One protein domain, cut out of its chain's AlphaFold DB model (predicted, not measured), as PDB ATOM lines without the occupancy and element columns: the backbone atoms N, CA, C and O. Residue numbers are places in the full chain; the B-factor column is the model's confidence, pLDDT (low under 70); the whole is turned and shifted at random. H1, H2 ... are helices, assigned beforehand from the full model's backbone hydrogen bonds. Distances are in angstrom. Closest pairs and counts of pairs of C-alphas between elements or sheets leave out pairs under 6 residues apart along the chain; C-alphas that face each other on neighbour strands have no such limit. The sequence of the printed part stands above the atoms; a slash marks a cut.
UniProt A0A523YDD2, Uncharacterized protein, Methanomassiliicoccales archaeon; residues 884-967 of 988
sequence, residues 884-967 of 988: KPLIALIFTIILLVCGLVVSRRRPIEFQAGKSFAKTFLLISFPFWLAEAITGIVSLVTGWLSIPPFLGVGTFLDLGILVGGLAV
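Overview. This is residues 884 to 967 of the 988 residues of an uncharacterized protein of Methanomassiliicoccales archaeon (UniProt A0A523YDD2). Three nearly parallel helices, H1, H3 and H4, stand as a triangle in an up-and-down bundle, each running against the one before it in the chain. Short H2 packs on residues 899 to 904 of H1 at one end, and the link of residues 906 to 915 loops beyond it. The printed part has 84 residues, with four named helices in the order H1, H2, H3, H4 and no named strand; the class is all helix. It is loose, with a radius of gyration of the C-alphas of 14.8 A, and a rod spanning 49 by 20 by 15 A.

Arrangement. Begin with H1, residues 884 to 905, the hub. It touches H2, residues 916 to 923, with residues 899 to 904 alone, at a steep tilt of 49 degrees, opposite ways; their closest C-alphas, Arg 904 and Phe 916, are 5.2 A apart. H1 touches H3, residues 925 to 941, at a shallow tilt of 8 degrees, opposite ways; their closest C-alphas, Pro 885 and Gly 935, are 4.4 A apart. H2 and H3 meet only through their tight link. H4, residues 952 to 967, touches H1 at a shallow tilt of 5 degrees, the same way, with the C-alphas of Phe 891 and Leu 961 closest at 6.2 A. H3 and H4 form a helical hairpin and touch at a shallow tilt of 11 degrees, opposite ways; the C-alphas of Phe 927 and Gly 964 are closest, 5.4 A apart. Every O i to N i+4 pair is within hydrogen-bond range in H2; the counts are 15 of 18 in H1, 12 of 13 in H3 and 11 of 12 in H4.

Along the chain. Find C-alpha 884 at (220.069, 175.771, 117.497); from there H1 runs 32.5 A to C-alpha 905. H2 is 10.8 A long, and H3 runs 25.1 A from C-alpha 925 at (234.319, 175.999, 133.279). H4 runs 22.7 A to C-alpha 967 at (238.081, 165.867, 130.355).

Size, cuts and confidence. Look at Ala 912 and Pro 948 for the two C-alphas farthest apart, 50.3 A. The printed part has no cut, and no link is long. In this model pLDDT is under 70 at residues 906, 908 to 914, 947 to 949 and 951.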
ATOM      1  N   LYS A 884     218.714 175.749 116.914       78.69
ATOM      2  CA  LYS A 884     220.069 175.771 117.497       78.69
ATOM      3  C   LYS A 884     220.166 176.385 118.914       78.69
ATOM      4  O   LYS A 884     220.817 175.768 119.756       78.69
ATOM      5  N   PRO A 885     219.521 177.527 119.240       79.06
ATOM      6  CA  PRO A 885     219.642 178.143 120.568       79.06
ATOM      7  C   PRO A 885     219.101 177.280 121.719       79.06
ATOM      8  O   PRO A 885     219.565 177.406 122.850       79.06
ATOM      9  N   LEU A 886     218.139 176.391 121.440       79.56
ATOM     10  CA  LEU A 886     217.543 175.496 122.436       79.56
ATOM     11  C   LEU A 886     218.505 174.366 122.839       79.56
ATOM     12  O   LEU A 886     218.514 173.943 123.992       79.56
ATOM     13  N   ILE A 887     219.325 173.889 121.897       81.19
ATOM     14  CA  ILE A 887     220.218 172.734 122.078       81.19
ATOM     15  C   ILE A 887     221.410 173.109 122.970       81.19
ATOM     16  O   ILE A 887     221.634 172.469 123.999       81.19
ATOM     17  N   ALA A 888     222.096 174.210 122.654       80.94
ATOM     18  CA  ALA A 888     223.209 174.731 123.452       80.94
ATOM     19  C   ALA A 888     222.811 175.049 124.915       80.94
ATOM     20  O   ALA A 888     223.590 174.841 125.852       80.94
ATOM     21  N   LEU A 889     221.564 175.484 125.156       81.56
ATOM     22  CA  LEU A 889     221.041 175.705 126.511       81.56
ATOM     23  C   LEU A 889     220.911 174.400 127.324       81.56
ATOM     24  O   LEU A 889     221.075 174.409 128.541       81.56
ATOM     25  N   ILE A 890     220.650 173.267 126.673       83.12
ATOM     26  CA  ILE A 890     220.602 171.956 127.337       83.12
ATOM     27  C   ILE A 890     222.029 171.466 127.626       83.12
ATOM     28  O   ILE A 890     222.319 170.992 128.728       83.12
ATOM     29  N   PHE A 891     222.944 171.610 126.664       86.94
ATOM     30  CA  PHE A 891     224.313 171.096 126.772       86.94
ATOM     31  C   PHE A 891     225.162 171.886 127.784       86.94
ATOM     32  O   PHE A 891     225.900 171.279 128.568       86.94
ATOM     33  N   THR A 892     224.978 173.208 127.879       83.19
ATOM     34  CA  THR A 892     225.539 174.024 128.976       83.19
ATOM     35  C   THR A 892     225.128 173.492 130.351       83.19
ATOM     36  O   THR A 892     225.987 173.293 131.212       83.19
ATOM     37  N   ILE A 893     223.841 173.217 130.585       82.00
ATOM     38  CA  ILE A 893     223.361 172.711 131.882       82.00
ATOM     39  C   ILE A 893     224.023 171.365 132.228       82.00
ATOM     40  O   ILE A 893     224.470 171.177 133.363       82.00
ATOM     41  N   ILE A 894     224.163 170.458 131.252       82.50
ATOM     42  CA  ILE A 894     224.835 169.159 131.438       82.50
ATOM     43  C   ILE A 894     226.303 169.352 131.852       82.50
ATOM     44  O   ILE A 894     226.729 168.807 132.874       82.50
ATOM     45  N   LEU A 895     227.066 170.164 131.112       83.69
ATOM     46  CA  LEU A 895     228.481 170.434 131.405       83.69
ATOM     47  C   LEU A 895     228.684 171.071 132.789       83.69
ATOM     48  O   LEU A 895     229.601 170.681 133.519       83.69
ATOM     49  N   LEU A 896     227.803 172.000 133.181       81.94
ATOM     50  CA  LEU A 896     227.831 172.631 134.501       81.94
ATOM     51  C   LEU A 896     227.666 171.587 135.616       81.94
ATOM     52  O   LEU A 896     228.489 171.509 136.530       81.94
ATOM     53  N   VAL A 897     226.617 170.761 135.533       82.25
ATOM     54  CA  VAL A 897     226.271 169.776 136.569       82.25
ATOM     55  C   VAL A 897     227.333 168.680 136.672       82.25
ATOM     56  O   VAL A 897     227.819 168.404 137.773       82.25
ATOM     57  N   CYS A 898     227.752 168.091 135.547       80.12
ATOM     58  CA  CYS A 898     228.796 167.065 135.533       80.12
ATOM     59  C   CYS A 898     230.120 167.600 136.098       80.12
ATOM     60  O   CYS A 898     230.745 166.941 136.936       80.12
ATOM     61  N   GLY A 899     230.507 168.822 135.718       79.31
ATOM     62  CA  GLY A 899     231.702 169.480 136.231       79.31
ATOM     63  C   GLY A 899     231.669 169.680 137.745       79.31
ATOM     64  O   GLY A 899     232.614 169.304 138.441       79.31
ATOM     65  N   LEU A 900     230.572 170.230 138.276       81.38
ATOM     66  CA  LEU A 900     230.411 170.469 139.716       81.38
ATOM     67  C   LEU A 900     230.465 169.159 140.522       81.38
ATOM     68  O   LEU A 900     231.063 169.126 141.598       81.38
ATOM     69  N   VAL A 901     229.891 168.066 140.004       80.19
ATOM     70  CA  VAL A 901     229.909 166.750 140.668       80.19
ATOM     71  C   VAL A 901     231.311 166.135 140.675       80.19
ATOM     72  O   VAL A 901     231.788 165.727 141.738       80.19
ATOM     73  N   VAL A 902     231.998 166.081 139.529       77.44
ATOM     74  CA  VAL A 902     233.334 165.464 139.419       77.44
ATOM     75  C   VAL A 902     234.363 166.236 140.242       77.44
ATOM     76  O   VAL A 902     235.048 165.645 141.081       77.44
ATOM     77  N   SER A 903     234.421 167.563 140.091       78.31
ATOM     78  CA  SER A 903     235.367 168.408 140.831       78.31
ATOM     79  C   SER A 903     235.162 168.358 142.349       78.31
ATOM     80  O   SER A 903     236.113 168.572 143.101       78.31
ATOM     81  N   ARG A 904     233.937 168.080 142.822       76.31
ATOM     82  CA  ARG A 904     233.622 167.933 144.254       76.31
ATOM     83  C   ARG A 904     233.947 166.538 144.797       76.31
ATOM     84  O   ARG A 904     234.273 166.426 145.973       76.31
ATOM     85  N   ARG A 905     233.877 165.491 143.963       74.69
ATOM     86  CA  ARG A 905     234.246 164.110 144.334       74.69
ATOM     87  C   ARG A 905     235.758 163.867 144.314       74.69
ATOM     88  O   ARG A 905     236.248 163.112 145.145       74.69
ATOM     89  N   ARG A 906     236.493 164.503 143.396       69.94
ATOM     90  CA  ARG A 906     237.963 164.424 143.296       69.94
ATOM     91  C   ARG A 906     238.595 165.823 143.202       69.94
ATOM     92  O   ARG A 906     239.095 166.197 142.141       69.94
ATOM     93  N   PRO A 907     238.574 166.626 144.280       72.44
ATOM     94  CA  PRO A 907     239.273 167.908 144.304       72.44
ATOM     95  C   PRO A 907     240.792 167.694 144.225       72.44
ATOM     96  O   PRO A 907     241.354 166.922 145.004       72.44
ATOM     97  N   ILE A 908     241.453 168.396 143.303       69.56
ATOM     98  CA  ILE A 908     242.910 168.363 143.124       69.56
ATOM     99  C   ILE A 908     243.602 168.892 144.390       69.56
ATOM    100  O   ILE A 908     243.141 169.856 145.012       69.56
ATOM    101  N   GLU A 909     244.702 168.240 144.766       64.12
ATOM    102  CA  GLU A 909     245.569 168.622 145.880       64.12
ATOM    103  C   GLU A 909     246.521 169.744 145.456       64.12
ATOM    104  O   GLU A 909     247.298 169.600 144.515       64.12
ATOM    105  N   PHE A 910     246.454 170.875 146.156       61.19
ATOM    106  CA  PHE A 910     247.381 171.994 146.006       61.19
ATOM    107  C   PHE A 910     248.184 172.153 147.308       61.19
ATOM    108  O   PHE A 910     247.816 171.588 148.335       61.19
ATOM    109  N   GLN A 911     249.249 172.963 147.319       59.34
ATOM    110  CA  GLN A 911     250.119 173.139 148.504       59.34
ATOM    111  C   GLN A 911     249.403 173.625 149.786       59.34
ATOM    112  O   GLN A 911     249.959 173.505 150.871       59.34
ATOM    113  N   ALA A 912     248.180 174.155 149.676       59.34
ATOM    114  CA  ALA A 912     247.329 174.562 150.800       59.34
ATOM    115  C   ALA A 912     246.155 173.584 151.068       59.34
ATOM    116  O   ALA A 912     245.164 173.965 151.686       59.34
ATOM    117  N   GLY A 913     246.237 172.347 150.565       62.78
ATOM    118  CA  GLY A 913     245.191 171.323 150.636       62.78
ATOM    119  C   GLY A 913     244.324 171.212 149.373       62.78
ATOM    120  O   GLY A 913     244.502 171.930 148.382       62.78
ATOM    121  N   LYS A 914     243.372 170.269 149.397       61.69
ATOM    122  CA  LYS A 914     242.484 169.946 148.262       61.69
ATOM    123  C   LYS A 914     241.424 171.025 148.040       61.69
ATOM    124  O   LYS A 914     240.761 171.447 148.985       61.69
ATOM    125  N   SER A 915     241.219 171.456 146.789       73.81
ATOM    126  CA  SER A 915     240.298 172.564 146.475       73.81
ATOM    127  C   SER A 915     239.311 172.257 145.343       73.81
ATOM    128  O   SER A 915     239.667 172.212 144.164       73.81
ATOM    129  N   PHE A 916     238.031 172.124 145.709       73.81
ATOM    130  CA  PHE A 916     236.903 171.948 144.784       73.81
ATOM    131  C   PHE A 916     236.807 173.080 143.747       73.81
ATOM    132  O   PHE A 916     236.828 172.816 142.546       73.81
ATOM    133  N   ALA A 917     236.742 174.337 144.199       71.75
ATOM    134  CA  ALA A 917     236.494 175.482 143.321       71.75
ATOM    135  C   ALA A 917     237.607 175.682 142.275       71.75
ATOM    136  O   ALA A 917     237.318 175.922 141.105       71.75
ATOM    137  N   LYS A 918     238.878 175.506 142.673       77.38
ATOM    138  CA  LYS A 918     240.018 175.561 141.743       77.38
ATOM    139  C   LYS A 918     240.011 174.409 140.739       77.38
ATOM    140  O   LYS A 918     240.396 174.617 139.597       77.38
ATOM    141  N   THR A 919     239.539 173.227 141.141       71.06
ATOM    142  CA  THR A 919     239.384 172.083 140.230       71.06
ATOM    143  C   THR A 919     238.334 172.395 139.158       71.06
ATOM    144  O   THR A 919     238.639 172.325 137.972       71.06
ATOM    145  N   PHE A 920     237.136 172.838 139.560       78.12
ATOM    146  CA  PHE A 920     236.028 173.141 138.641       78.12
ATOM    147  C   PHE A 920     236.368 174.225 137.605       78.12
ATOM    148  O   PHE A 920     236.069 174.071 136.419       78.12
ATOM    149  N   LEU A 921     237.031 175.299 138.041       80.81
ATOM    150  CA  LEU A 921     237.462 176.378 137.148       80.81
ATOM    151  C   LEU A 921     238.509 175.927 136.117       80.81
ATOM    152  O   LEU A 921     238.561 176.504 135.036       80.81
ATOM    153  N   LEU A 922     239.315 174.906 136.430       79.19
ATOM    154  CA  LEU A 922     240.364 174.412 135.537       79.19
ATOM    155  C   LEU A 922     239.850 173.373 134.525       79.19
ATOM    156  O   LEU A 922     240.239 173.431 133.363       79.19
ATOM    157  N   ILE A 923     238.999 172.428 134.955       74.94
ATOM    158  CA  ILE A 923     238.620 171.255 134.136       74.94
ATOM    159  C   ILE A 923     237.198 171.297 133.553       74.94
ATOM    160  O   ILE A 923     236.885 170.481 132.692       74.94
ATOM    161  N   SER A 924     236.339 172.221 134.001       76.25
ATOM    162  CA  SER A 924     234.906 172.231 133.647       76.25
ATOM    163  C   SER A 924     234.453 173.547 133.012       76.25
ATOM    164  O   SER A 924     233.771 173.557 131.988       76.25
ATOM    165  N   PHE A 925     234.826 174.671 133.630       81.00
ATOM    166  CA  PHE A 925     234.319 175.999 133.279       81.00
ATOM    167  C   PHE A 925     234.561 176.440 131.814       81.00
ATOM    168  O   PHE A 925     233.646 177.041 131.249       81.00
ATOM    169  N   PRO A 926     235.701 176.129 131.153       79.88
ATOM    170  CA  PRO A 926     235.932 176.549 129.767       79.88
ATOM    171  C   PRO A 926     234.903 175.999 128.767       79.88
ATOM    172  O   PRO A 926     234.420 176.743 127.916       79.88
ATOM    173  N   PHE A 927     234.528 174.722 128.892       82.06
ATOM    174  CA  PHE A 927     233.560 174.078 127.995       82.06
ATOM    175  C   PHE A 927     232.138 174.590 128.237       82.06
ATOM    176  O   PHE A 927     231.408 174.856 127.287       82.06
ATOM    177  N   TRP A 928     231.771 174.808 129.505       86.56
ATOM    178  CA  TRP A 928     230.499 175.441 129.858       86.56
ATOM    179  C   TRP A 928     230.350 176.835 129.230       86.56
ATOM    180  O   TRP A 928     229.313 177.148 128.649       86.56
ATOM    181  N   LEU A 929     231.393 177.666 129.326       81.31
ATOM    182  CA  LEU A 929     231.362 179.030 128.801       81.31
ATOM    183  C   LEU A 929     231.335 179.060 127.265       81.31
ATOM    184  O   LEU A 929     230.648 179.902 126.692       81.31
ATOM    185  N   ALA A 930     232.046 178.142 126.600       79.94
ATOM    186  CA  ALA A 930     232.035 178.031 125.142       79.94
ATOM    187  C   ALA A 930     230.624 177.741 124.602       79.94
ATOM    188  O   ALA A 930     230.143 178.461 123.728       79.94
ATOM    189  N   GLU A 931     229.936 176.754 125.183       84.94
ATOM    190  CA  GLU A 931     228.596 176.331 124.755       84.94
ATOM    191  C   GLU A 931     227.525 177.412 124.992       84.94
ATOM    192  O   GLU A 931     226.587 177.577 124.212       84.94
ATOM    193  N   ALA A 932     227.678 178.228 126.041       81.56
ATOM    194  CA  ALA A 932     226.774 179.350 126.293       81.56
ATOM    195  C   ALA A 932     226.860 180.428 125.195       81.56
ATOM    196  O   ALA A 932     225.862 181.071 124.861       81.56
ATOM    197  N   ILE A 933     228.050 180.627 124.623       82.31
ATOM    198  CA  ILE A 933     228.312 181.660 123.616       82.31
ATOM    199  C   ILE A 933     227.830 181.207 122.226       82.31
ATOM    200  O   ILE A 933     227.217 182.002 121.508       82.31
ATOM    201  N   THR A 934     228.036 179.938 121.849       83.31
ATOM    202  CA  THR A 934     227.616 179.394 120.538       83.31
ATOM    203  C   THR A 934     226.098 179.441 120.338       83.31
ATOM    204  O   THR A 934     225.632 179.796 119.250       83.31
ATOM    205  N   GLY A 935     225.320 179.155 121.387       80.94
ATOM    206  CA  GLY A 935     223.856 179.246 121.365       80.94
ATOM    207  C   GLY A 935     223.339 180.661 121.084       80.94
ATOM    208  O   GLY A 935     222.485 180.850 120.215       80.94
ATOM    209  N   ILE A 936     223.897 181.669 121.768       81.31
ATOM    210  CA  ILE A 936     223.494 183.080 121.620       81.31
ATOM    211  C   ILE A 936     223.849 183.612 120.226       81.31
ATOM    212  O   ILE A 936     223.011 184.247 119.583       81.31
ATOM    213  N   VAL A 937     225.052 183.311 119.718       79.69
ATOM    214  CA  VAL A 937     225.475 183.728 118.368       79.69
ATOM    215  C   VAL A 937     224.488 183.235 117.308       79.69
ATOM    216  O   VAL A 937     224.130 183.993 116.403       79.69
ATOM    217  N   SER A 938     223.980 182.005 117.428       83.12
ATOM    218  CA  SER A 938     223.013 181.493 116.456       83.12
ATOM    219  C   SER A 938     221.608 182.077 116.570       83.12
ATOM    220  O   SER A 938     220.894 182.058 115.565       83.12
ATOM    221  N   LEU A 939     221.192 182.540 117.752       81.81
ATOM    222  CA  LEU A 939     219.883 183.173 117.939       81.81
ATOM    223  C   LEU A 939     219.814 184.507 117.185       81.81
ATOM    224  O   LEU A 939     218.794 184.820 116.585       81.81
ATOM    225  N   VAL A 940     220.916 185.264 117.196       77.31
ATOM    226  CA  VAL A 940     221.004 186.596 116.577       77.31
ATOM    227  C   VAL A 940     221.311 186.527 115.078       77.31
ATOM    228  O   VAL A 940     220.813 187.348 114.317       77.31
ATOM    229  N   THR A 941     222.140 185.572 114.638       79.00
ATOM    230  CA  THR A 941     222.669 185.554 113.256       79.00
ATOM    231  C   THR A 941     222.039 184.511 112.335       79.00
ATOM    232  O   THR A 941     222.220 184.594 111.125       79.00
ATOM    233  N   GLY A 942     221.399 183.469 112.878       72.12
ATOM    234  CA  GLY A 942     220.983 182.291 112.103       72.12
ATOM    235  C   GLY A 942     222.135 181.488 111.469       72.12
ATOM    236  O   GLY A 942     221.884 180.473 110.827       72.12
ATOM    237  N   TRP A 943     223.399 181.885 111.651       78.44
ATOM    238  CA  TRP A 943     224.533 181.376 110.863       78.44
ATOM    239  C   TRP A 943     225.003 179.971 111.278       78.44
ATOM    240  O   TRP A 943     225.654 179.267 110.513       78.44
ATOM    241  N   LEU A 944     224.618 179.540 112.483       76.38
ATOM    242  CA  LEU A 944     224.786 178.176 112.996       76.38
ATOM    243  C   LEU A 944     223.434 177.438 113.088       76.38
ATOM    244  O   LEU A 944     223.285 176.543 113.919       76.38
ATOM    245  N   SER A 945     222.442 177.839 112.286       78.38
ATOM    246  CA  SER A 945     221.077 177.310 112.363       78.38
ATOM    247  C   SER A 945     220.980 175.797 112.153       78.38
ATOM    248  O   SER A 945     221.798 175.162 111.486       78.38
ATOM    249  N   ILE A 946     219.954 175.228 112.786       71.00
ATOM    250  CA  ILE A 946     219.575 173.817 112.704       71.00
ATOM    251  C   ILE A 946     218.056 173.800 112.458       71.00
ATOM    252  O   ILE A 946     217.340 174.316 113.316       71.00
ATOM    253  N   PRO A 947     217.531 173.241 111.349       64.19
ATOM    254  CA  PRO A 947     218.247 172.578 110.258       64.19
ATOM    255  C   PRO A 947     219.176 173.529 109.470       64.19
ATOM    256  O   PRO A 947     218.999 174.742 109.557       64.19
ATOM    257  N   PRO A 948     220.135 173.000 108.684       67.44
ATOM    258  CA  PRO A 948     220.378 171.579 108.418       67.44
ATOM    259  C   PRO A 948     220.964 170.840 109.629       67.44
ATOM    260  O   PRO A 948     221.895 171.308 110.274       67.44
ATOM    261  N   PHE A 949     220.456 169.637 109.919       65.69
ATOM    262  CA  PHE A 949     220.916 168.833 111.063       65.69
ATOM    263  C   PHE A 949     222.377 168.365 110.953       65.69
ATOM    264  O   PHE A 949     222.974 168.022 111.968       65.69
ATOM    265  N   LEU A 950     222.978 168.415 109.760       72.81
ATOM    266  CA  LEU A 950     224.408 168.173 109.515       72.81
ATOM    267  C   LEU A 950     225.189 169.479 109.240       72.81
ATOM    268  O   LEU A 950     226.239 169.460 108.604       72.81
ATOM    269  N   GLY A 951     224.664 170.627 109.679       68.50
ATOM    270  CA  GLY A 951     225.334 171.922 109.572       68.50
ATOM    271  C   GLY A 951     226.449 172.120 110.603       68.50
ATOM    272  O   GLY A 951     226.526 171.426 111.618       68.50
ATOM    273  N   VAL A 952     227.282 173.144 110.375       74.56
ATOM    274  CA  VAL A 952     228.366 173.565 111.291       74.56
ATOM    275  C   VAL A 952     227.842 173.801 112.715       74.56
ATOM    276  O   VAL A 952     228.527 173.490 113.687       74.56
ATOM    277  N   GLY A 953     226.596 174.274 112.842       77.50
ATOM    278  CA  GLY A 953     225.902 174.416 114.117       77.50
ATOM    279  C   GLY A 953     225.848 173.129 114.938       77.50
ATOM    280  O   GLY A 953     226.249 173.157 116.101       77.50
ATOM    281  N   THR A 954     225.405 172.009 114.361       80.94
ATOM    282  CA  THR A 954     225.252 170.740 115.096       80.94
ATOM    283  C   THR A 954     226.598 170.164 115.527       80.94
ATOM    284  O   THR A 954     226.734 169.685 116.652       80.94
ATOM    285  N   PHE A 955     227.609 170.236 114.653       81.25
ATOM    286  CA  PHE A 955     228.951 169.734 114.960       81.25
ATOM    287  C   PHE A 955     229.626 170.505 116.100       81.25
ATOM    288  O   PHE A 955     230.361 169.903 116.882       81.25
ATOM    289  N   LEU A 956     229.375 171.814 116.216       79.94
ATOM    290  CA  LEU A 956     230.032 172.658 117.212       79.94
ATOM    291  C   LEU A 956     229.578 172.335 118.648       79.94
ATOM    292  O   LEU A 956     230.430 172.128 119.509       79.94
ATOM    293  N   ASP A 957     228.266 172.202 118.878       78.81
ATOM    294  CA  ASP A 957     227.705 171.887 120.207       78.81
ATOM    295  C   ASP A 957     228.074 170.464 120.652       78.81
ATOM    296  O   ASP A 957     228.525 170.234 121.776       78.81
ATOM    297  N   LEU A 958     227.973 169.485 119.740       81.25
ATOM    298  CA  LEU A 958     228.427 168.117 120.011       81.25
ATOM    299  C   LEU A 958     229.926 168.067 120.337       81.25
ATOM    300  O   LEU A 958     230.324 167.346 121.251       81.25
ATOM    301  N   GLY A 959     230.755 168.842 119.631       81.62
ATOM    302  CA  GLY A 959     232.193 168.922 119.886       81.62
ATOM    303  C   GLY A 959     232.523 169.461 121.281       81.62
ATOM    304  O   GLY A 959     233.356 168.881 121.983       81.62
ATOM    305  N   ILE A 960     231.851 170.532 121.711       83.00
ATOM    306  CA  ILE A 960     232.069 171.151 123.027       83.00
ATOM    307  C   ILE A 960     231.535 170.252 124.153       83.00
ATOM    308  O   ILE A 960     232.246 170.032 125.140       83.00
ATOM    309  N   LEU A 961     230.343 169.661 123.991       84.12
ATOM    310  CA  LEU A 961     229.766 168.713 124.951       84.12
ATOM    311  C   LEU A 961     230.664 167.481 125.149       84.12
ATOM    312  O   LEU A 961     230.994 167.133 126.285       84.12
ATOM    313  N   VAL A 962     231.080 166.827 124.058       83.31
ATOM    314  CA  VAL A 962     231.924 165.622 124.123       83.31
ATOM    315  C   VAL A 962     233.308 165.953 124.683       83.31
ATOM    316  O   VAL A 962     233.800 165.222 125.544       83.31
ATOM    317  N   GLY A 963     233.913 167.074 124.271       80.94
ATOM    318  CA  GLY A 963     235.202 167.530 124.796       80.94
ATOM    319  C   GLY A 963     235.173 167.772 126.307       80.94
ATOM    320  O   GLY A 963     236.027 167.257 127.033       80.94
ATOM    321  N   GLY A 964     234.151 168.479 126.799       80.69
ATOM    322  CA  GLY A 964     233.987 168.741 128.228       80.69
ATOM    323  C   GLY A 964     233.742 167.470 129.044       80.69
ATOM    324  O   GLY A 964     234.389 167.261 130.070       80.69
ATOM    325  N   LEU A 965     232.872 166.569 128.574       80.56
ATOM    326  CA  LEU A 965     232.615 165.297 129.261       80.56
ATOM    327  C   LEU A 965     233.843 164.367 129.272       80.56
ATOM    328  O   LEU A 965     234.076 163.689 130.275       80.56
ATOM    329  N   ALA A 966     234.663 164.361 128.217       80.00
ATOM    330  CA  ALA A 966     235.885 163.557 128.157       80.00
ATOM    331  C   ALA A 966     236.933 163.998 129.196       80.00
ATOM    332  O   ALA A 966     237.480 163.159 129.916       80.00
ATOM    333  N   VAL A 967     237.168 165.310 129.336       77.44
ATOM    334  CA  VAL A 967     238.081 165.867 130.355       77.44
ATOM    335  C   VAL A 967     237.619 165.500 131.773       77.44
ATOM    336  O   VAL A 967     238.432 165.108 132.614       77.44
TER     337      VAL A 967